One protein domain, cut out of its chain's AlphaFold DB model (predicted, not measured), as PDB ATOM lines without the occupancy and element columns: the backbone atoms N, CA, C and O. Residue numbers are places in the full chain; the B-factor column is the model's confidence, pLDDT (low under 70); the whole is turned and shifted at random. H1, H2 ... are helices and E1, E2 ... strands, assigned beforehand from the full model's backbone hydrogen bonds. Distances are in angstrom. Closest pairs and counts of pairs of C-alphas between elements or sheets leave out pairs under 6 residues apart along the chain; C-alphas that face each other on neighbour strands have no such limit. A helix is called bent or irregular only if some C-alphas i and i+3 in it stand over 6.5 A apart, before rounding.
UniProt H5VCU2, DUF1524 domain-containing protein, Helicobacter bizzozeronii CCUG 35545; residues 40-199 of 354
ATOM      1  N   GLN A  40     -10.116  -9.561 -13.136       91.50
ATOM      2  CA  GLN A  40      -8.888  -9.654 -13.933       91.50
ATOM      3  C   GLN A  40      -9.163  -9.882 -15.430       91.50
ATOM      4  O   GLN A  40      -8.564  -9.223 -16.282       91.50
ATOM      5  N   SER A  41     -10.111 -10.763 -15.761       93.75
ATOM      6  CA  SER A  41     -10.472 -11.058 -17.155       93.75
ATOM      7  C   SER A  41     -11.042  -9.844 -17.896       93.75
ATOM      8  O   SER A  41     -10.662  -9.598 -19.038       93.75
ATOM      9  N   GLU A  42     -11.886  -9.027 -17.260       91.88
ATOM     10  CA  GLU A  42     -12.416  -7.802 -17.874       91.88
ATOM     11  C   GLU A  42     -11.309  -6.786 -18.176       91.88
ATOM     12  O   GLU A  42     -11.307  -6.179 -19.249       91.88
ATOM     13  N   MET A  43     -10.357  -6.612 -17.252       91.38
ATOM     14  CA  MET A  43      -9.203  -5.724 -17.439       91.38
ATOM     15  C   MET A  43      -8.328  -6.188 -18.602       91.38
ATOM     16  O   MET A  43      -7.960  -5.386 -19.465       91.38
ATOM     17  N   PHE A  44      -8.054  -7.489 -18.653       95.56
ATOM     18  CA  PHE A  44      -7.297  -8.116 -19.724       95.56
ATOM     19  C   PHE A  44      -7.974  -7.952 -21.091       95.56
ATOM     20  O   PHE A  44      -7.356  -7.430 -22.020       95.56
ATOM     21  N   PHE A  45      -9.247  -8.335 -21.223       95.81
ATOM     22  CA  PHE A  45      -9.961  -8.232 -22.497       95.81
ATOM     23  C   PHE A  45     -10.151  -6.775 -22.929       95.81
ATOM     24  O   PHE A  45     -10.075  -6.472 -24.117       95.81
ATOM     25  N   HIS A  46     -10.325  -5.841 -21.993       93.81
ATOM     26  CA  HIS A  46     -10.336  -4.419 -22.329       93.81
ATOM     27  C   HIS A  46      -8.991  -3.961 -22.909       93.81
ATOM     28  O   HIS A  46      -8.953  -3.304 -23.950       93.81
ATOM     29  N   ALA A  47      -7.880  -4.346 -22.275       95.19
ATOM     30  CA  ALA A  47      -6.551  -4.016 -22.769       95.19
ATOM     31  C   ALA A  47      -6.268  -4.634 -24.143       95.19
ATOM     32  O   ALA A  47      -5.806  -3.936 -25.045       95.19
ATOM     33  N   LEU A  48      -6.616  -5.907 -24.338       96.94
ATOM     34  CA  LEU A  48      -6.441  -6.592 -25.616       96.94
ATOM     35  C   LEU A  48      -7.297  -5.975 -26.730       96.94
ATOM     36  O   LEU A  48      -6.825  -5.833 -27.858       96.94
ATOM     37  N   ALA A  49      -8.532  -5.568 -26.427       95.62
ATOM     38  CA  ALA A  49      -9.395  -4.896 -27.392       95.62
ATOM     39  C   ALA A  49      -8.773  -3.587 -27.904       95.62
ATOM     40  O   ALA A  49      -8.778  -3.333 -29.114       95.62
ATOM     41  N   ILE A  50      -8.190  -2.788 -26.999       95.31
ATOM     42  CA  ILE A  50      -7.454  -1.566 -27.353       95.31
ATOM     43  C   ILE A  50      -6.228  -1.917 -28.201       95.31
ATOM     44  O   ILE A  50      -6.029  -1.335 -29.263       95.31
ATOM     45  N   ILE A  51      -5.433  -2.910 -27.797       95.88
ATOM     46  CA  ILE A  51      -4.246  -3.338 -28.552       95.88
ATOM     47  C   ILE A  51      -4.608  -3.735 -29.991       95.88
ATOM     48  O   ILE A  51      -3.983  -3.274 -30.950       95.88
ATOM     49  N   ARG A  52      -5.665  -4.535 -30.166       93.31
ATOM     50  CA  ARG A  52      -6.141  -4.964 -31.492       93.31
ATOM     51  C   ARG A  52      -6.820  -3.846 -32.284       93.31
ATOM     52  O   ARG A  52      -6.930  -3.957 -33.507       93.31
ATOM     53  N   GLY A  53      -7.243  -2.768 -31.629       91.88
ATOM     54  CA  GLY A  53      -7.774  -1.568 -32.274       91.88
ATOM     55  C   GLY A  53      -9.189  -1.699 -32.828       91.88
ATOM     56  O   GLY A  53      -9.563  -0.920 -33.700       91.88
ATOM     57  N   PHE A  54      -9.976  -2.672 -32.356       89.69
ATOM     58  CA  PHE A  54     -11.402  -2.765 -32.707       89.69
ATOM     59  C   PHE A  54     -12.314  -2.037 -31.708       89.69
ATOM     60  O   PHE A  54     -13.519  -1.940 -31.939       89.69
ATOM     61  N   VAL A  55     -11.747  -1.491 -30.629       88.50
ATOM     62  CA  VAL A  55     -12.393  -0.486 -29.778       88.50
ATOM     63  C   VAL A  55     -11.606   0.817 -29.844       88.50
ATOM     64  O   VAL A  55     -10.391   0.809 -30.041       88.50
ATOM     65  N   GLY A  56     -12.315   1.937 -29.722       78.06
ATOM     66  CA  GLY A  56     -11.695   3.258 -29.685       78.06
ATOM     67  C   GLY A  56     -11.132   3.598 -28.306       78.06
ATOM     68  O   GLY A  56     -11.432   2.943 -27.317       78.06
ATOM     69  N   GLU A  57     -10.385   4.696 -28.242       76.25
ATOM     70  CA  GLU A  57      -9.703   5.189 -27.035       76.25
ATOM     71  C   GLU A  57     -10.655   5.426 -25.853       76.25
ATOM     72  O   GLU A  57     -10.295   5.181 -24.710       76.25
ATOM     73  N   LYS A  58     -11.895   5.835 -26.151       75.88
ATOM     74  CA  LYS A  58     -12.978   6.085 -25.185       75.88
ATOM     75  C   LYS A  58     -13.801   4.838 -24.859       75.88
ATOM     76  O   LYS A  58     -14.980   4.950 -24.505       75.88
ATOM     77  N   SER A  59     -13.244   3.647 -25.073       78.25
ATOM     78  CA  SER A  59     -13.947   2.401 -24.797       78.25
ATOM     79  C   SER A  59     -14.329   2.309 -23.327       78.25
ATOM     80  O   SER A  59     -13.636   2.780 -22.429       78.25
ATOM     81  N   THR A  60     -15.477   1.690 -23.079       78.00
ATOM     82  CA  THR A  60     -15.991   1.488 -21.724       78.00
ATOM     83  C   THR A  60     -16.234   0.009 -21.507       78.00
ATOM     84  O   THR A  60     -16.740  -0.671 -22.399       78.00
ATOM     85  N   PHE A  61     -15.950  -0.473 -20.300       82.56
ATOM     86  CA  PHE A  61     -16.148  -1.874 -19.919       82.56
ATOM     87  C   PHE A  61     -17.577  -2.384 -20.167       82.56
ATOM     88  O   PHE A  61     -17.757  -3.544 -20.521       82.56
ATOM     89  N   SER A  62     -18.598  -1.527 -20.049       83.12
ATOM     90  CA  SER A  62     -20.004  -1.924 -20.219       83.12
ATOM     91  C   SER A  62     -20.349  -2.410 -21.628       83.12
ATOM     92  O   SER A  62     -21.261  -3.217 -21.780       83.12
ATOM     93  N   LYS A  63     -19.626  -1.945 -22.654       87.19
ATOM     94  CA  LYS A  63     -19.847  -2.332 -24.057       87.19
ATOM     95  C   LYS A  63     -18.895  -3.420 -24.540       87.19
ATOM     96  O   LYS A  63     -19.072  -3.924 -25.643       87.19
ATOM     97  N   LEU A  64     -17.946  -3.845 -23.703       90.69
ATOM     98  CA  LEU A  64     -16.860  -4.738 -24.100       90.69
ATOM     99  C   LEU A  64     -17.372  -6.039 -24.737       90.69
ATOM    100  O   LEU A  64     -16.915  -6.425 -25.809       90.69
ATOM    101  N   SER A  65     -18.379  -6.682 -24.135       91.19
ATOM    102  CA  SER A  65     -18.980  -7.901 -24.703       91.19
ATOM    103  C   SER A  65     -19.615  -7.658 -26.079       91.19
ATOM    104  O   SER A  65     -19.491  -8.490 -26.979       91.19
ATOM    105  N   GLU A  66     -20.292  -6.521 -26.267       92.38
ATOM    106  CA  GLU A  66     -20.891  -6.160 -27.555       92.38
ATOM    107  C   GLU A  66     -19.825  -5.870 -28.611       92.38
ATOM    108  O   GLU A  66     -19.982  -6.286 -29.760       92.38
ATOM    109  N   ASP A  67     -18.743  -5.197 -28.224       93.88
ATOM    110  CA  ASP A  67     -17.637  -4.847 -29.111       93.88
ATOM    111  C   ASP A  67     -16.906  -6.103 -29.604       93.88
ATOM    112  O   ASP A  67     -16.715  -6.268 -30.810       93.88
ATOM    113  N   TYR A  68     -16.624  -7.059 -28.711       95.44
ATOM    114  CA  TYR A  68     -16.092  -8.371 -29.098       95.44
ATOM    115  C   TYR A  68     -17.049  -9.129 -30.023       95.44
ATOM    116  O   TYR A  68     -16.624  -9.639 -31.058       95.44
ATOM    117  N   LYS A  69     -18.354  -9.176 -29.710       94.81
ATOM    118  CA  LYS A  69     -19.352  -9.838 -30.573       94.81
ATOM    119  C   LYS A  69     -19.408  -9.212 -31.967       94.81
ATOM    120  O   LYS A  69     -19.544  -9.942 -32.947       94.81
ATOM    121  N   LYS A  70     -19.334  -7.881 -32.071       94.25
ATOM    122  CA  LYS A  70     -19.297  -7.172 -33.360       94.25
ATOM    123  C   LYS A  70     -18.023  -7.504 -34.129       94.25
ATOM    124  O   LYS A  70     -18.121  -7.840 -35.302       94.25
ATOM    125  N   HIS A  71     -16.870  -7.468 -33.466       94.56
ATOM    126  CA  HIS A  71     -15.588  -7.777 -34.089       94.56
ATOM    127  C   HIS A  71     -15.541  -9.222 -34.602       94.56
ATOM    128  O   HIS A  71     -15.327  -9.437 -35.790       94.56
ATOM    129  N   ILE A  72     -15.868 -10.201 -33.753       95.31
ATOM    130  CA  ILE A  72     -15.873 -11.640 -34.075       95.31
ATOM    131  C   ILE A  72     -16.757 -11.953 -35.289       95.31
ATOM    132  O   ILE A  72     -16.368 -12.748 -36.137       95.31
ATOM    133  N   LYS A  73     -17.920 -11.298 -35.425       95.81
ATOM    134  CA  LYS A  73     -18.825 -11.489 -36.574       95.81
ATOM    135  C   LYS A  73     -18.220 -11.090 -37.923       95.81
ATOM    136  O   LYS A  73     -18.735 -11.519 -38.949       95.81
ATOM    137  N   THR A  74     -17.188 -10.249 -37.926       94.81
ATOM    138  CA  THR A  74     -16.517  -9.794 -39.156       94.81
ATOM    139  C   THR A  74     -15.332 -10.665 -39.569       94.81
ATOM    140  O   THR A  74     -14.783 -10.444 -40.644       94.81
ATOM    141  N   LEU A  75     -14.935 -11.637 -38.742       94.94
ATOM    142  CA  LEU A  75     -13.727 -12.433 -38.949       94.94
ATOM    143  C   LEU A  75     -14.014 -13.733 -39.710       94.94
ATOM    144  O   LEU A  75     -15.031 -14.393 -39.485       94.94
ATOM    145  N   SER A  76     -13.083 -14.125 -40.582       95.56
ATOM    146  CA  SER A  76     -13.040 -15.471 -41.160       95.56
ATOM    147  C   SER A  76     -12.654 -16.515 -40.107       95.56
ATOM    148  O   SER A  76     -12.248 -16.188 -38.991       95.56
ATOM    149  N   LYS A  77     -12.743 -17.800 -40.461       92.06
ATOM    150  CA  LYS A  77     -12.338 -18.889 -39.563       92.06
ATOM    151  C   LYS A  77     -10.853 -18.807 -39.193       92.06
ATOM    152  O   LYS A  77     -10.507 -19.004 -38.034       92.06
ATOM    153  N   GLU A  78     -10.005 -18.491 -40.163       93.81
ATOM    154  CA  GLU A  78      -8.558 -18.340 -39.997       93.81
ATOM    155  C   GLU A  78      -8.253 -17.146 -39.083       93.81
ATOM    156  O   GLU A  78      -7.500 -17.271 -38.124       93.81
ATOM    157  N   GLN A  79      -8.933 -16.016 -39.295       95.06
ATOM    158  CA  GLN A  79      -8.781 -14.827 -38.452       95.06
ATOM    159  C   GLN A  79      -9.287 -15.042 -37.015       95.06
ATOM    160  O   GLN A  79      -8.760 -14.452 -36.071       95.06
ATOM    161  N   LEU A  80     -10.308 -15.884 -36.819       94.19
ATOM    162  CA  LEU A  80     -10.760 -16.283 -35.482       94.19
ATOM    163  C   LEU A  80      -9.724 -17.150 -34.766       94.19
ATOM    164  O   LEU A  80      -9.525 -16.991 -33.563       94.19
ATOM    165  N   GLU A  81      -9.063 -18.047 -35.493       95.00
ATOM    166  CA  GLU A  81      -7.969 -18.849 -34.953       95.00
ATOM    167  C   GLU A  81      -6.776 -17.967 -34.555       95.00
ATOM    168  O   GLU A  81      -6.278 -18.088 -33.435       95.00
ATOM    169  N   GLU A  82      -6.393 -17.002 -35.397       94.88
ATOM    170  CA  GLU A  82      -5.379 -15.989 -35.066       94.88
ATOM    171  C   GLU A  82      -5.767 -15.157 -33.831       94.88
ATOM    172  O   GLU A  82      -4.925 -14.857 -32.981       94.88
ATOM    173  N   LEU A  83      -7.047 -14.791 -33.693       95.50
ATOM    174  CA  LEU A  83      -7.538 -14.083 -32.511       95.50
ATOM    175  C   LEU A  83      -7.404 -14.936 -31.241       95.50
ATOM    176  O   LEU A  83      -6.981 -14.405 -30.217       95.50
ATOM    177  N   LEU A  84      -7.722 -16.233 -31.296       95.69
ATOM    178  CA  LEU A  84      -7.556 -17.149 -30.159       95.69
ATOM    179  C   LEU A  84      -6.084 -17.321 -29.769       95.69
ATOM    180  O   LEU A  84      -5.757 -17.241 -28.586       95.69
ATOM    181  N   GLN A  85      -5.195 -17.493 -30.749       96.00
ATOM    182  CA  GLN A  85      -3.749 -17.558 -30.516       96.00
ATOM    183  C   GLN A  85      -3.226 -16.282 -29.848       96.00
ATOM    184  O   GLN A  85      -2.403 -16.338 -28.932       96.00
ATOM    185  N   GLU A  86      -3.724 -15.121 -30.274       96.00
ATOM    186  CA  GLU A  86      -3.337 -13.845 -29.685       96.00
ATOM    187  C   GLU A  86      -3.897 -13.651 -28.273       96.00
ATOM    188  O   GLU A  86      -3.155 -13.208 -27.395       96.00
ATOM    189  N   ILE A  87      -5.160 -14.028 -28.030       97.75
ATOM    190  CA  ILE A  87      -5.755 -14.051 -26.685       97.75
ATOM    191  C   ILE A  87      -4.883 -14.898 -25.760       97.75
ATOM    192  O   ILE A  87      -4.463 -14.406 -24.717       97.75
ATOM    193  N   HIS A  88      -4.552 -16.124 -26.168       97.81
ATOM    194  CA  HIS A  88      -3.693 -17.028 -25.407       97.81
ATOM    195  C   HIS A  88      -2.339 -16.383 -25.080       97.81
ATOM    196  O   HIS A  88      -1.929 -16.313 -23.921       97.81
ATOM    197  N   ARG A  89      -1.657 -15.842 -26.098       97.56
ATOM    198  CA  ARG A  89      -0.344 -15.205 -25.942       97.56
ATOM    199  C   ARG A  89      -0.381 -14.039 -24.954       97.56
ATOM    200  O   ARG A  89       0.449 -13.982 -24.050       97.56
ATOM    201  N   TYR A  90      -1.319 -13.109 -25.115       98.38
ATOM    202  CA  TYR A  90      -1.409 -11.951 -24.223       98.38
ATOM    203  C   TYR A  90      -1.932 -12.315 -22.834       98.38
ATOM    204  O   TYR A  90      -1.556 -11.651 -21.872       98.38
ATOM    205  N   ALA A  91      -2.758 -13.354 -22.700       98.12
ATOM    206  CA  ALA A  91      -3.225 -13.827 -21.403       98.12
ATOM    207  C   ALA A  91      -2.062 -14.379 -20.563       98.12
ATOM    208  O   ALA A  91      -1.946 -14.028 -19.390       98.12
ATOM    209  N   LEU A  92      -1.135 -15.120 -21.184       97.44
ATOM    210  CA  LEU A  92       0.112 -15.547 -20.536       97.44
ATOM    211  C   LEU A  92       0.983 -14.354 -20.113       97.44
ATOM    212  O   LEU A  92       1.486 -14.319 -18.991       97.44
ATOM    213  N   LEU A  93       1.132 -13.346 -20.984       97.50
ATOM    214  CA  LEU A  93       1.859 -12.116 -20.640       97.50
ATOM    215  C   LEU A  93       1.196 -11.373 -19.478       97.50
ATOM    216  O   LEU A  93       1.901 -10.859 -18.616       97.50
ATOM    217  N   TYR A  94      -0.137 -11.336 -19.445       96.69
ATOM    218  CA  TYR A  94      -0.905 -10.716 -18.373       96.69
ATOM    219  C   TYR A  94      -0.733 -11.454 -17.049       96.69
ATOM    220  O   TYR A  94      -0.500 -10.808 -16.035       96.69
ATOM    221  N   GLN A  95      -0.798 -12.787 -17.037       93.75
ATOM    222  CA  GLN A  95      -0.570 -13.598 -15.834       93.75
ATOM    223  C   GLN A  95       0.838 -13.413 -15.260       93.75
ATOM    224  O   GLN A  95       1.011 -13.445 -14.045       93.75
ATOM    225  N   ALA A  96       1.833 -13.192 -16.123       93.88
ATOM    226  CA  ALA A  96       3.214 -12.959 -15.712       93.88
ATOM    227  C   ALA A  96       3.458 -11.570 -15.083       93.88
ATOM    228  O   ALA A  96       4.539 -11.338 -14.540       93.88
ATOM    229  N   LEU A  97       2.490 -10.647 -15.149       93.56
ATOM    230  CA  LEU A  97       2.603  -9.322 -14.534       93.56
ATOM    231  C   LEU A  97       2.578  -9.408 -12.993       93.56
ATOM    232  O   LEU A  97       1.925 -10.290 -12.426       93.56
ATOM    233  N   PRO A  98       3.223  -8.469 -12.276       90.62
ATOM    234  CA  PRO A  98       3.329  -8.505 -10.816       90.62
ATOM    235  C   PRO A  98       2.042  -8.018 -10.109       90.62
ATOM    236  O   PRO A  98       2.048  -7.011  -9.403       90.62
ATOM    237  N   HIS A  99       0.931  -8.749 -10.266       81.25
ATOM    238  CA  HIS A  99      -0.403  -8.389  -9.742       81.25
ATOM    239  C   HIS A  99      -0.489  -8.249  -8.216       81.25
ATOM    240  O   HIS A  99      -1.221  -7.396  -7.726       81.25
ATOM    241  N   ASN A 100       0.234  -9.087  -7.464       70.38
ATOM    242  CA  ASN A 100       0.186  -9.149  -5.995       70.38
ATOM    243  C   ASN A 100       1.603  -9.278  -5.409       70.38
ATOM    244  O   ASN A 100       1.905 -10.213  -4.668       70.38
ATOM    245  N   TYR A 101       2.513  -8.394  -5.815       72.06
ATOM    246  CA  TYR A 101       3.897  -8.456  -5.356       72.06
ATOM    247  C   TYR A 101       4.058  -7.870  -3.943       72.06
ATOM    248  O   TYR A 101       3.854  -6.679  -3.736       72.06
ATOM    249  N   GLU A 102       4.471  -8.706  -2.985       74.81
ATOM    250  CA  GLU A 102       4.777  -8.315  -1.592       74.81
ATOM    251  C   GLU A 102       6.288  -8.358  -1.269       74.81
ATOM    252  O   GLU A 102       6.709  -8.282  -0.109       74.81
ATOM    253  N   GLY A 103       7.124  -8.530  -2.295       86.56
ATOM    254  CA  GLY A 103       8.573  -8.605  -2.145       86.56
ATOM    255  C   GLY A 103       9.252  -7.235  -2.083       86.56
ATOM    256  O   GLY A 103       8.618  -6.182  -2.032       86.56
ATOM    257  N   GLU A 104      10.580  -7.258  -2.089       92.44
ATOM    258  CA  GLU A 104      11.387  -6.040  -2.125       92.44
ATOM    259  C   GLU A 104      11.469  -5.466  -3.539       92.44
ATOM    260  O   GLU A 104      11.530  -6.199  -4.526       92.44
ATOM    261  N   LEU A 105      11.470  -4.144  -3.639       93.88
ATOM    262  CA  LEU A 105      11.625  -3.404  -4.883       93.88
ATOM    263  C   LEU A 105      13.039  -2.840  -4.929       93.88
ATOM    264  O   LEU A 105      13.525  -2.348  -3.918       93.88
ATOM    265  N   SER A 106      13.689  -2.892  -6.087       94.12
ATOM    266  CA  SER A 106      14.943  -2.170  -6.330       94.12
ATOM    267  C   SER A 106      14.689  -1.027  -7.305       94.12
ATOM    268  O   SER A 106      13.737  -1.075  -8.088       94.12
ATOM    269  N   PHE A 107      15.552  -0.009  -7.313       94.44
ATOM    270  CA  PHE A 107      15.408   1.084  -8.278       94.44
ATOM    271  C   PHE A 107      15.540   0.607  -9.734       94.44
ATOM    272  O   PHE A 107      14.910   1.182 -10.613       94.44
ATOM    273  N   ASN A 108      16.307  -0.456  -9.988       92.44
ATOM    274  CA  ASN A 108      16.507  -1.010 -11.330       92.44
ATOM    275  C   ASN A 108      15.363  -1.939 -11.782       92.44
ATOM    276  O   ASN A 108      15.287  -2.281 -12.958       92.44
ATOM    277  N   ASP A 109      14.470  -2.353 -10.877       93.62
ATOM    278  CA  ASP A 109      13.311  -3.199 -11.190       93.62
ATOM    279  C   ASP A 109      12.138  -2.335 -11.687       93.62
ATOM    280  O   ASP A 109      11.142  -2.125 -10.987       93.62
ATOM    281  N   VAL A 110      12.289  -1.776 -12.894       95.19
ATOM    282  CA  VAL A 110      11.336  -0.805 -13.469       95.19
ATOM    283  C   VAL A 110       9.938  -1.390 -13.651       95.19
ATOM    284  O   VAL A 110       8.953  -0.669 -13.531       95.19
ATOM    285  N   GLU A 111       9.826  -2.697 -13.906       95.44
ATOM    286  CA  GLU A 111       8.530  -3.356 -14.038       95.44
ATOM    287  C   GLU A 111       7.792  -3.355 -12.705       95.44
ATOM    288  O   GLU A 111       6.673  -2.844 -12.618       95.44
ATOM    289  N   ARG A 112       8.400  -3.890 -11.641       94.88
ATOM    290  CA  ARG A 112       7.697  -3.958 -10.357       94.88
ATOM    291  C   ARG A 112       7.473  -2.577  -9.757       94.88
ATOM    292  O   ARG A 112       6.429  -2.351  -9.145       94.88
ATOM    293  N   ARG A 113       8.398  -1.641  -9.980       94.94
ATOM    294  CA  ARG A 113       8.217  -0.228  -9.637       94.94
ATOM    295  C   ARG A 113       7.006   0.391 -10.336       94.94
ATOM    296  O   ARG A 113       6.138   0.931  -9.652       94.94
ATOM    297  N   LEU A 114       6.900   0.253 -11.661       96.19
ATOM    298  CA  LEU A 114       5.753   0.745 -12.423       96.19
ATOM    299  C   LEU A 114       4.444   0.158 -11.889       96.19
ATOM    300  O   LEU A 114       3.491   0.901 -11.673       96.19
ATOM    301  N   PHE A 115       4.392  -1.147 -11.618       94.06
ATOM    302  CA  PHE A 115       3.185  -1.784 -11.087       94.06
ATOM    303  C   PHE A 115       2.840  -1.330  -9.668       94.06
ATOM    304  O   PHE A 115       1.664  -1.096  -9.385       94.06
ATOM    305  N   ASN A 116       3.834  -1.137  -8.797       93.38
ATOM    306  CA  ASN A 116       3.622  -0.538  -7.479       93.38
ATOM    307  C   ASN A 116       3.046   0.881  -7.615       93.38
ATOM    308  O   ASN A 116       2.015   1.195  -7.022       93.38
ATOM    309  N   THR A 117       3.646   1.705  -8.477       93.81
ATOM    310  CA  THR A 117       3.166   3.054  -8.797       93.81
ATOM    311  C   THR A 117       1.742   3.021  -9.358       93.81
ATOM    312  O   THR A 117       0.893   3.793  -8.908       93.81
ATOM    313  N   MET A 118       1.424   2.098 -10.271       92.19
ATOM    314  CA  MET A 118       0.083   1.946 -10.846       92.19
ATOM    315  C   MET A 118      -0.961   1.511  -9.818       92.19
ATOM    316  O   MET A 118      -2.096   1.992  -9.842       92.19
ATOM    317  N   CYS A 119      -0.578   0.618  -8.908       88.56
ATOM    318  CA  CYS A 119      -1.410   0.138  -7.813       88.56
ATOM    319  C   CYS A 119      -1.762   1.295  -6.864       88.56
ATOM    320  O   CYS A 119      -2.932   1.653  -6.712       88.56
ATOM    321  N   VAL A 120      -0.739   1.987  -6.354       88.88
ATOM    322  CA  VAL A 120      -0.879   3.098  -5.401       88.88
ATOM    323  C   VAL A 120      -1.634   4.295  -6.000       88.88
ATOM    324  O   VAL A 120      -2.487   4.885  -5.328       88.88
ATOM    325  N   SER A 121      -1.362   4.637  -7.265       88.50
ATOM    326  CA  SER A 121      -2.025   5.739  -7.984       88.50
ATOM    327  C   SER A 121      -3.377   5.362  -8.603       88.50
ATOM    328  O   SER A 121      -4.101   6.246  -9.064       88.50
ATOM    329  N   LYS A 122      -3.752   4.074  -8.580       87.19
ATOM    330  CA  LYS A 122      -4.972   3.506  -9.189       87.19
ATOM    331  C   LYS A 122      -5.076   3.725 -10.703       87.19
ATOM    332  O   LYS A 122      -6.157   3.997 -11.229       87.19
ATOM    333  N   THR A 123      -3.970   3.553 -11.420       88.38
ATOM    334  CA  THR A 123      -3.836   3.840 -12.861       88.38
ATOM    335  C   THR A 123      -3.779   2.582 -13.718       88.38
ATOM    336  O   THR A 123      -3.103   2.524 -14.741       88.38
ATOM    337  N   GLN A 124      -4.557   1.563 -13.347       86.38
ATOM    338  CA  GLN A 124      -4.649   0.308 -14.106       86.38
ATOM    339  C   GLN A 124      -5.157   0.494 -15.547       86.38
ATOM    340  O   GLN A 124      -4.981  -0.376 -16.393       86.38
ATOM    341  N   SER A 125      -5.716   1.660 -15.877       84.25
ATOM    342  CA  SER A 125      -6.017   2.046 -17.256       84.25
ATOM    343  C   SER A 125      -4.781   2.130 -18.168       84.25
ATOM    344  O   SER A 125      -4.947   2.159 -19.384       84.25
ATOM    345  N   CYS A 126      -3.559   2.115 -17.621       91.31
ATOM    346  CA  CYS A 126      -2.309   2.062 -18.389       91.31
ATOM    347  C   CYS A 126      -1.969   0.657 -18.924       91.31
ATOM    348  O   CYS A 126      -1.073   0.523 -19.762       91.31
ATOM    349  N   LEU A 127      -2.688  -0.389 -18.484       93.38
ATOM    350  CA  LEU A 127      -2.451  -1.785 -18.873       93.38
ATOM    351  C   LEU A 127      -2.349  -2.051 -20.388       93.38
ATOM    352  O   LEU A 127      -1.507  -2.870 -20.750       93.38
ATOM    353  N   PRO A 128      -3.117  -1.400 -21.291       95.94
ATOM    354  CA  PRO A 128      -2.973  -1.633 -22.729       95.94
ATOM    355  C   PRO A 128      -1.560  -1.332 -23.237       95.94
ATOM    356  O   PRO A 128      -1.003  -2.127 -23.989       95.94
ATOM    357  N   LEU A 129      -0.953  -0.224 -22.798       97.75
ATOM    358  CA  LEU A 129       0.411   0.126 -23.196       97.75
ATOM    359  C   LEU A 129       1.431  -0.829 -22.573       97.75
ATOM    360  O   LEU A 129       2.334  -1.291 -23.263       97.75
ATOM    361  N   VAL A 130       1.252  -1.180 -21.297       97.88
ATOM    362  CA  VAL A 130       2.123  -2.131 -20.588       97.88
ATOM    363  C   VAL A 130       2.147  -3.492 -21.285       97.88
ATOM    364  O   VAL A 130       3.217  -4.019 -21.596       97.88
ATOM    365  N   LEU A 131       0.966  -4.043 -21.574       97.88
ATOM    366  CA  LEU A 131       0.826  -5.318 -22.268       97.88
ATOM    367  C   LEU A 131       1.353  -5.251 -23.697       97.88
ATOM    368  O   LEU A 131       2.025  -6.186 -24.121       97.88
ATOM    369  N   TYR A 132       1.082  -4.165 -24.423       98.19
ATOM    370  CA  TYR A 132       1.587  -3.983 -25.781       98.19
ATOM    371  C   TYR A 132       3.119  -4.009 -25.821       98.19
ATOM    372  O   TYR A 132       3.694  -4.786 -26.578       98.19
ATOM    373  N   LEU A 133       3.783  -3.233 -24.955       98.19
ATOM    374  CA  LEU A 133       5.248  -3.205 -24.875       98.19
ATOM    375  C   LEU A 133       5.825  -4.574 -24.497       98.19
ATOM    376  O   LEU A 133       6.806  -5.007 -25.097       98.19
ATOM    377  N   LYS A 134       5.184  -5.306 -23.573       97.44
ATOM    378  CA  LYS A 134       5.549  -6.707 -23.299       97.44
ATOM    379  C   LYS A 134       5.364  -7.614 -24.516       97.44
ATOM    380  O   LYS A 134       6.201  -8.474 -24.778       97.44
ATOM    381  N   GLY A 135       4.274  -7.419 -25.249       96.88
ATOM    382  CA  GLY A 135       3.910  -8.188 -26.433       96.88
ATOM    383  C   GLY A 135       4.890  -8.050 -27.593       96.88
ATOM    384  O   GLY A 135       4.957  -8.969 -28.406       96.88
ATOM    385  N   LEU A 136       5.668  -6.968 -27.654       96.25
ATOM    386  CA  LEU A 136       6.710  -6.784 -28.668       96.25
ATOM    387  C   LEU A 136       7.925  -7.699 -28.451       96.25
ATOM    388  O   LEU A 136       8.676  -7.943 -29.390       96.25
ATOM    389  N   GLY A 137       8.135  -8.212 -27.232       95.44
ATOM    390  CA  GLY A 137       9.297  -9.048 -26.896       95.44
ATOM    391  C   GLY A 137      10.632  -8.290 -26.840       95.44
ATOM    392  O   GLY A 137      11.672  -8.892 -26.582       95.44
ATOM    393  N   ASP A 138      10.597  -6.975 -27.034       96.31
ATOM    394  CA  ASP A 138      11.750  -6.086 -27.035       96.31
ATOM    395  C   ASP A 138      12.047  -5.584 -25.615       96.31
ATOM    396  O   ASP A 138      11.327  -4.747 -25.066       96.31
ATOM    397  N   GLN A 139      13.091  -6.137 -24.993       95.50
ATOM    398  CA  GLN A 139      13.408  -5.851 -23.591       95.50
ATOM    399  C   GLN A 139      13.841  -4.404 -23.369       95.50
ATOM    400  O   GLN A 139      13.458  -3.808 -22.368       95.50
ATOM    401  N   GLU A 140      14.612  -3.824 -24.283       95.75
ATOM    402  CA  GLU A 140      15.095  -2.455 -24.130       95.75
ATOM    403  C   GLU A 140      13.943  -1.454 -24.256       95.75
ATOM    404  O   GLU A 140      13.768  -0.600 -23.383       95.75
ATOM    405  N   LEU A 141      13.105  -1.616 -25.285       96.81
ATOM    406  CA  LEU A 141      11.908  -0.798 -25.471       96.81
ATOM    407  C   LEU A 141      10.959  -0.915 -24.270       96.81
ATOM    408  O   LEU A 141      10.424   0.092 -23.802       96.81
ATOM    409  N   MET A 142      10.762  -2.132 -23.751       97.31
ATOM    410  CA  MET A 142       9.931  -2.370 -22.569       97.31
ATOM    411  C   MET A 142      10.486  -1.635 -21.345       97.31
ATOM    412  O   MET A 142       9.746  -0.909 -20.688       97.31
ATOM    413  N   GLN A 143      11.778  -1.798 -21.047       96.62
ATOM    414  CA  GLN A 143      12.417  -1.208 -19.867       96.62
ATOM    415  C   GLN A 143      12.382   0.326 -19.915       96.62
ATOM    416  O   GLN A 143      11.961   0.961 -18.946       96.62
ATOM    417  N   GLN A 144      12.743   0.926 -21.056       96.75
ATOM    418  CA  GLN A 144      12.685   2.381 -21.236       96.75
ATOM    419  C   GLN A 144      11.242   2.897 -21.177       96.75
ATOM    420  O   GLN A 144      10.948   3.854 -20.459       96.75
ATOM    421  N   GLY A 145      10.324   2.222 -21.872       97.81
ATOM    422  CA  GLY A 145       8.911   2.581 -21.887       97.81
ATOM    423  C   GLY A 145       8.263   2.529 -20.506       97.81
ATOM    424  O   GLY A 145       7.512   3.437 -20.151       97.81
ATOM    425  N   PHE A 146       8.576   1.507 -19.706       98.12
ATOM    426  CA  PHE A 146       8.052   1.365 -18.346       98.12
ATOM    427  C   PHE A 146       8.594   2.444 -17.417       98.12
ATOM    428  O   PHE A 146       7.819   3.051 -16.680       98.12
ATOM    429  N   HIS A 147       9.892   2.733 -17.499       97.56
ATOM    430  CA  HIS A 147      10.524   3.795 -16.721       97.56
ATOM    431  C   HIS A 147       9.930   5.178 -17.033       97.56
ATOM    432  O   HIS A 147       9.555   5.918 -16.123       97.56
ATOM    433  N   TRP A 148       9.765   5.521 -18.316       98.06
ATOM    434  CA  TRP A 148       9.152   6.793 -18.717       98.06
ATOM    435  C   TRP A 148       7.682   6.889 -18.315       98.06
ATOM    436  O   TRP A 148       7.239   7.933 -17.833       98.06
ATOM    437  N   LEU A 149       6.928   5.800 -18.483       97.88
ATOM    438  CA  LEU A 149       5.528   5.737 -18.075       97.88
ATOM    439  C   LEU A 149       5.380   5.898 -16.558       97.88
ATOM    440  O   LEU A 149       4.496   6.627 -16.114       97.88
ATOM    441  N   GLU A 150       6.255   5.276 -15.766       97.38
ATOM    442  CA  GLU A 150       6.262   5.421 -14.310       97.38
ATOM    443  C   GLU A 150       6.497   6.876 -13.896       97.38
ATOM    444  O   GLU A 150       5.713   7.412 -13.113       97.38
ATOM    445  N   ILE A 151       7.523   7.536 -14.449       96.88
ATOM    446  CA  ILE A 151       7.808   8.952 -14.161       96.88
ATOM    447  C   ILE A 151       6.613   9.830 -14.546       96.88
ATOM    448  O   ILE A 151       6.234  10.731 -13.792       96.88
ATOM    449  N   LEU A 152       5.999   9.574 -15.703       96.44
ATOM    450  CA  LEU A 152       4.841  10.333 -16.162       96.44
ATOM    451  C   LEU A 152       3.644  10.159 -15.214       96.44
ATOM    452  O   LEU A 152       3.048  11.150 -14.798       96.44
ATOM    453  N   ILE A 153       3.325   8.923 -14.820       95.81
ATOM    454  CA  ILE A 153       2.260   8.631 -13.848       95.81
ATOM    455  C   ILE A 153       2.562   9.312 -12.513       95.81
ATOM    456  O   ILE A 153       1.702  10.009 -11.979       95.81
ATOM    457  N   LEU A 154       3.775   9.137 -11.986       94.62
ATOM    458  CA  LEU A 154       4.175   9.661 -10.683       94.62
ATOM    459  C   LEU A 154       4.088  11.190 -10.644       94.62
ATOM    460  O   LEU A 154       3.492  11.746  -9.726       94.62
ATOM    461  N   THR A 155       4.618  11.880 -11.657       94.44
ATOM    462  CA  THR A 155       4.606  13.352 -11.711       94.44
ATOM    463  C   THR A 155       3.199  13.923 -11.864       94.44
ATOM    464  O   THR A 155       2.840  14.826 -11.107       94.44
ATOM    465  N   HIS A 156       2.365  13.377 -12.758       92.56
ATOM    466  CA  HIS A 156       0.954  13.784 -12.875       92.56
ATOM    467  C   HIS A 156       0.182  13.522 -11.588       92.56
ATOM    468  O   HIS A 156      -0.546  14.382 -11.097       92.56
ATOM    469  N   TRP A 157       0.380  12.347 -10.996       90.56
ATOM    470  CA  TRP A 157      -0.309  11.982  -9.771       90.56
ATOM    471  C   TRP A 157       0.078  12.886  -8.594       90.56
ATOM    472  O   TRP A 157      -0.791  13.262  -7.808       90.56
ATOM    473  N   LEU A 158       1.345  13.301  -8.503       88.75
ATOM    474  CA  LEU A 158       1.804  14.273  -7.509       88.75
ATOM    475  C   LEU A 158       1.238  15.683  -7.759       88.75
ATOM    476  O   LEU A 158       0.864  16.334  -6.789       88.75
ATOM    477  N   CYS A 159       1.108  16.126  -9.014       88.06
ATOM    478  CA  CYS A 159       0.838  17.524  -9.390       88.06
ATOM    479  C   CYS A 159      -0.595  17.790  -9.904       88.06
ATOM    480  O   CYS A 159      -0.756  18.354 -10.988       88.06
ATOM    481  N   GLY A 160      -1.636  17.398  -9.168       78.62
ATOM    482  CA  GLY A 160      -3.038  17.630  -9.565       78.62
ATOM    483  C   GLY A 160      -3.841  16.369  -9.843       78.62
ATOM    484  O   GLY A 160      -5.064  16.428  -9.983       78.62
ATOM    485  N   GLY A 161      -3.179  15.211  -9.859       79.75
ATOM    486  CA  GLY A 161      -3.807  13.939 -10.179       79.75
ATOM    487  C   GLY A 161      -3.820  13.657 -11.678       79.75
ATOM    488  O   GLY A 161      -3.438  14.472 -12.510       79.75
ATOM    489  N   ILE A 162      -4.256  12.451 -12.019       81.88
ATOM    490  CA  ILE A 162      -4.272  11.982 -13.403       81.88
ATOM    491  C   ILE A 162      -5.611  12.335 -14.027       81.88
ATOM    492  O   ILE A 162      -6.666  11.960 -13.508       81.88
ATOM    493  N   ASP A 163      -5.557  13.089 -15.124       82.88
ATOM    494  CA  ASP A 163      -6.754  13.543 -15.814       82.88
ATOM    495  C   ASP A 163      -7.513  12.392 -16.495       82.88
ATOM    496  O   ASP A 163      -6.990  11.307 -16.760       82.88
ATOM    497  N   LYS A 164      -8.793  12.644 -16.779       81.81
ATOM    498  CA  LYS A 164      -9.707  11.669 -17.392       81.81
ATOM    499  C   LYS A 164      -9.299  11.236 -18.805       81.81
ATOM    500  O   LYS A 164      -9.757  10.193 -19.253       81.81
ATOM    501  N   ASP A 165      -8.480  12.028 -19.497       86.69
ATOM    502  CA  ASP A 165      -8.073  11.780 -20.881       86.69
ATOM    503  C   ASP A 165      -6.705  11.067 -20.939       86.69
ATOM    504  O   ASP A 165      -6.191  10.786 -22.025       86.69
ATOM    505  N   PHE A 166      -6.091  10.764 -19.788       89.75
ATOM    506  CA  PHE A 166      -4.793  10.097 -19.703       89.75
ATOM    507  C   PHE A 166      -4.844   8.678 -20.278       89.75
ATOM    508  O   PHE A 166      -3.965   8.291 -21.044       89.75
ATOM    509  N   SER A 167      -5.901   7.916 -19.980       88.00
ATOM    510  CA  SER A 167      -6.105   6.581 -20.559       88.00
ATOM    511  C   SER A 167      -6.267   6.629 -22.077       88.00
ATOM    512  O   SER A 167      -5.644   5.839 -22.785       88.00
ATOM    513  N   ASP A 168      -7.040   7.595 -22.577       91.12
ATOM    514  CA  ASP A 168      -7.264   7.797 -24.010       91.12
ATOM    515  C   ASP A 168      -5.947   8.140 -24.716       91.12
ATOM    516  O   ASP A 168      -5.652   7.657 -25.810       91.12
ATOM    517  N   PHE A 169      -5.122   8.968 -24.073       94.62
ATOM    518  CA  PHE A 169      -3.795   9.314 -24.558       94.62
ATOM    519  C   PHE A 169      -2.877   8.089 -24.668       94.62
ATOM    520  O   PHE A 169      -2.224   7.925 -25.700       94.62
ATOM    521  N   LEU A 170      -2.855   7.197 -23.675       95.50
ATOM    522  CA  LEU A 170      -2.056   5.968 -23.755       95.50
ATOM    523  C   LEU A 170      -2.593   4.991 -24.811       95.50
ATOM    524  O   LEU A 170      -1.803   4.385 -25.534       95.50
ATOM    525  N   ALA A 171      -3.915   4.881 -24.965       94.38
ATOM    526  CA  ALA A 171      -4.527   4.078 -26.027       94.38
ATOM    527  C   ALA A 171      -4.121   4.573 -27.430       94.38
ATOM    528  O   ALA A 171      -3.762   3.767 -28.291       94.38
ATOM    529  N   LYS A 172      -4.064   5.899 -27.644       95.38
ATOM    530  CA  LYS A 172      -3.531   6.495 -28.887       95.38
ATOM    531  C   LYS A 172      -2.102   6.058 -29.173       95.38
ATOM    532  O   LYS A 172      -1.788   5.730 -30.315       95.38
ATOM    533  N   ILE A 173      -1.245   6.057 -28.149       97.00
ATOM    534  CA  ILE A 173       0.150   5.621 -28.290       97.00
ATOM    535  C   ILE A 173       0.193   4.170 -28.764       97.00
ATOM    536  O   ILE A 173       0.881   3.882 -29.738       97.00
ATOM    537  N   VAL A 174      -0.587   3.274 -28.153       97.44
ATOM    538  CA  VAL A 174      -0.663   1.863 -28.573       97.44
ATOM    539  C   VAL A 174      -1.037   1.737 -30.051       97.44
ATOM    540  O   VAL A 174      -0.349   1.050 -30.806       97.44
ATOM    541  N   HIS A 175      -2.084   2.432 -30.499       95.62
ATOM    542  CA  HIS A 175      -2.504   2.385 -31.902       95.62
ATOM    543  C   HIS A 175      -1.443   2.933 -32.869       95.62
ATOM    544  O   HIS A 175      -1.303   2.427 -33.984       95.62
ATOM    545  N   GLU A 176      -0.710   3.971 -32.475       95.81
ATOM    546  CA  GLU A 176       0.360   4.554 -33.289       95.81
ATOM    547  C   GLU A 176       1.587   3.658 -33.371       95.81
ATOM    548  O   GLU A 176       2.110   3.455 -34.467       95.81
ATOM    549  N   LEU A 177       2.007   3.077 -32.245       97.06
ATOM    550  CA  LEU A 177       3.102   2.115 -32.221       97.06
ATOM    551  C   LEU A 177       2.772   0.902 -33.091       97.06
ATOM    552  O   LEU A 177       3.602   0.498 -33.896       97.06
ATOM    553  N   ARG A 178       1.539   0.389 -33.024       95.12
ATOM    554  CA  ARG A 178       1.112  -0.751 -33.847       95.12
ATOM    555  C   ARG A 178       1.192  -0.461 -35.346       95.12
ATOM    556  O   ARG A 178       1.620  -1.304 -36.125       95.12
ATOM    557  N   LYS A 179       0.835   0.754 -35.773       94.25
ATOM    558  CA  LYS A 179       0.981   1.176 -37.181       94.25
ATOM    559  C   LYS A 179       2.443   1.257 -37.628       94.25
ATOM    560  O   LYS A 179       2.713   1.159 -38.824       94.25
ATOM    561  N   LYS A 180       3.366   1.471 -36.690       95.38
ATOM    562  CA  LYS A 180       4.805   1.590 -36.940       95.38
ATOM    563  C   LYS A 180       5.589   0.325 -36.588       95.38
ATOM    564  O   LYS A 180       6.801   0.335 -36.745       95.38
ATOM    565  N   GLU A 181       4.938  -0.760 -36.170       92.69
ATOM    566  CA  GLU A 181       5.603  -1.990 -35.713       92.69
ATOM    567  C   GLU A 181       6.577  -2.552 -36.759       92.69
ATOM    568  O   GLU A 181       7.717  -2.883 -36.443       92.69
ATOM    569  N   ALA A 182       6.190  -2.522 -38.039       93.25
ATOM    570  CA  ALA A 182       7.034  -2.950 -39.157       93.25
ATOM    571  C   ALA A 182       8.273  -2.061 -39.413       93.25
ATOM    572  O   ALA A 182       9.133  -2.432 -40.206       93.25
ATOM    573  N   GLN A 183       8.364  -0.886 -38.781       93.75
ATOM    574  CA  GLN A 183       9.484   0.053 -38.932       93.75
ATOM    575  C   GLN A 183      10.640  -0.242 -37.962       93.75
ATOM    576  O   GLN A 183      11.676   0.413 -38.045       93.75
ATOM    577  N   GLY A 184      10.483  -1.225 -37.068       93.75
ATOM    578  CA  GLY A 184      11.540  -1.709 -36.180       93.75
ATOM    579  C   GLY A 184      11.721  -0.906 -34.885       93.75
ATOM    580  O   GLY A 184      11.075   0.116 -34.654       93.75
ATOM    581  N   HIS A 185      12.624  -1.410 -34.034       95.00
ATOM    582  CA  HIS A 185      12.885  -0.938 -32.667       95.00
ATOM    583  C   HIS A 185      13.054   0.584 -32.557       95.00
ATOM    584  O   HIS A 185      12.339   1.228 -31.794       95.00
ATOM    585  N   GLU A 186      13.968   1.174 -33.334       96.31
ATOM    586  CA  GLU A 186      14.326   2.595 -33.207       96.31
ATOM    587  C   GLU A 186      13.126   3.521 -33.461       96.31
ATOM    588  O   GLU A 186      12.897   4.470 -32.710       96.31
ATOM    589  N   SER A 187      12.308   3.215 -34.478       96.81
ATOM    590  CA  SER A 187      11.102   3.995 -34.791       96.81
ATOM    591  C   SER A 187      10.061   3.903 -33.671       96.81
ATOM    592  O   SER A 187       9.424   4.905 -33.319       96.81
ATOM    593  N   LEU A 188       9.902   2.716 -33.076       97.88
ATOM    594  CA  LEU A 188       8.998   2.501 -31.948       97.88
ATOM    595  C   LEU A 188       9.465   3.251 -30.703       97.88
ATOM    596  O   LEU A 188       8.658   3.941 -30.080       97.88
ATOM    597  N   LEU A 189      10.756   3.162 -30.375       96.94
ATOM    598  CA  LEU A 189      11.342   3.827 -29.216       96.94
ATOM    599  C   LEU A 189      11.207   5.346 -29.332       96.94
ATOM    600  O   LEU A 189      10.709   5.993 -28.410       96.94
ATOM    601  N   GLN A 190      11.564   5.899 -30.495       96.75
ATOM    602  CA  GLN A 190      11.436   7.326 -30.773       96.75
ATOM    603  C   GLN A 190       9.976   7.781 -30.682       96.75
ATOM    604  O   GLN A 190       9.675   8.763 -30.006       96.75
ATOM    605  N   THR A 191       9.052   7.035 -31.297       98.00
ATOM    606  CA  THR A 191       7.618   7.359 -31.253       98.00
ATOM    607  C   THR A 191       7.090   7.331 -29.820       98.00
ATOM    608  O   THR A 191       6.398   8.258 -29.405       98.00
ATOM    609  N   LEU A 192       7.417   6.295 -29.044       98.19
ATOM    610  CA  LEU A 192       7.000   6.185 -27.648       98.19
ATOM    611  C   LEU A 192       7.521   7.368 -26.826       98.19
ATOM    612  O   LEU A 192       6.740   8.018 -26.126       98.19
ATOM    613  N   LYS A 193       8.817   7.674 -26.955       97.50
ATOM    614  CA  LYS A 193       9.472   8.774 -26.245       97.50
ATOM    615  C   LYS A 193       8.820  10.115 -26.571       97.50
ATOM    616  O   LYS A 193       8.371  10.808 -25.662       97.50
ATOM    617  N   GLU A 194       8.720  10.457 -27.854       97.38
ATOM    618  CA  GLU A 194       8.124  11.714 -28.321       97.38
ATOM    619  C   GLU A 194       6.701  11.887 -27.802       97.38
ATOM    620  O   GLU A 194       6.342  12.959 -27.317       97.38
ATOM    621  N   ARG A 195       5.890  10.826 -27.869       97.69
ATOM    622  CA  ARG A 195       4.503  10.881 -27.414       97.69
ATOM    623  C   ARG A 195       4.408  11.093 -25.920       97.69
ATOM    624  O   ARG A 195       3.707  12.013 -25.513       97.69
ATOM    625  N   LEU A 196       5.111  10.305 -25.108       97.25
ATOM    626  CA  LEU A 196       5.080  10.476 -23.653       97.25
ATOM    627  C   LEU A 196       5.592  11.870 -23.246       97.25
ATOM    628  O   LEU A 196       5.011  12.493 -22.353       97.25
ATOM    629  N   LEU A 197       6.625  12.396 -23.921       96.31
ATOM    630  CA  LEU A 197       7.185  13.725 -23.640       96.31
ATOM    631  C   LEU A 197       6.183  14.865 -23.870       96.31
ATOM    632  O   LEU A 197       6.263  15.873 -23.172       96.31
ATOM    633  N   GLN A 198       5.194  14.703 -24.758       95.81
ATOM    634  CA  GLN A 198       4.128  15.704 -24.963       95.81
ATOM    635  C   GLN A 198       3.310  15.988 -23.698       95.81
ATOM    636  O   GLN A 198       2.669  17.033 -23.608       95.81
ATOM    637  N   ARG A 199       3.308  15.063 -22.731       94.50
ATOM    638  CA  ARG A 199       2.641  15.234 -21.435       94.50
ATOM    639  C   ARG A 199       3.615  15.383 -20.267       94.50
ATOM    640  O   ARG A 199       3.168  15.376 -19.123       94.50
TER     641      ARG A 199
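This is residues 40 to 199 of the 354 residues of the protein "DUF1524 domain-containing protein" of Helicobacter bizzozeronii CCUG 35545 (UniProt H5VCU2). Five helices, H4 to H8, make an up-and-down bundle in which H5, H6, H8 and H7 form a ring and H4 packs on the outside of H6. On the H5 side, H1 crosses H5 steeply and meets H7 with its last part, residues 50 to 51, while H3 packs with its later part, residues 87 to 94, on H1 and, with residues 90 to 94, on residues 131 to 135 of H5, and H2 packs on H1 alone, apart from the helices of the bundle. The printed part has 160 residues, with eight named helices and one named strand in the order H1, H2, H3, E1, H4, H5, H6, H7, H8, and is mostly helix. It is compact, with a radius of gyration of the C-alphas of 15.7 A and spans of 46 by 34 by 30 A.

H1 takes residues 40 to 52, with C-alpha 40 at (-8.888, -9.654, -13.933). H2 takes residues 61 to 72, and H3 residues 77 to 95, 27.0 A long. The strand E1 is residues 104 to 106 and pairs with no named strand. H4 is residues 110 to 121 and H5 residues 124 to 135. H6, residues 139 to 158, is 28.3 A long and begins at C-alpha 139 (13.408, -5.851, -23.591). H7, residues 166 to 183, is 26.0 A long with a kink of 27 degrees near residue 177. H8, residues 185 to 197, ends at C-alpha 197 (7.185, 13.725, -23.640). H2, H5 and H7 are irregular: C-alphas 62 and 65 are 7.5 A apart, 125 and 128 are 7.3 A, and 179 and 182 are 7.6 A.

H1 and H5 are the hubs, touching four helices each. H1 touches residues 127 to 132 of H5 at a steep tilt of 60 degrees, with the closest C-alphas, Ala 47 and Pro 128, 4.3 A apart. H1 touches H2 at 6.8 A between C-alphas 46 and 64, its residues 44 to 48 touch H3 at 7.0 A between C-alphas 44 and 94, and its residues 50 to 51 touch H7 at 6.3 A between C-alphas 51 and 174. Residues 90 to 94 of H3 touch H5, the closest C-alphas, 94 and 131, being 6.9 A apart. H5 and H6 form a helical hairpin at a shallow tilt of 13 degrees, with C-alphas 133 and 142 closest at 5.3 A. H5 touches H7, the same way, at 5.6 A between C-alphas 125 and 167. H7 and H8 form another hairpin, with C-alphas 177 and 188 closest at 5.9 A. H8 touches H6, the same way at a shallow tilt of 3 degrees, C-alphas 141 and 189 being 6.0 A apart. H4 touches H6 at 5.1 A between C-alphas 114 and 150, and the closest C-alphas of E1 and H4, 105 and 113, are 6.7 A apart. H5 and H8 are apart. Every O i to N i+4 pair is within hydrogen-bond range in H1, H3, H4, H6 and H8, against 6 of 8 in H2, 6 of 8 in H5 and 12 of 14 in H7.

The C-alphas farthest apart, those of Lys 77 and Cys 159, are 49.1 A apart. The printed part has no cut and no long link. Its mean pLDDT is 92.9, and no printed residue is under 70.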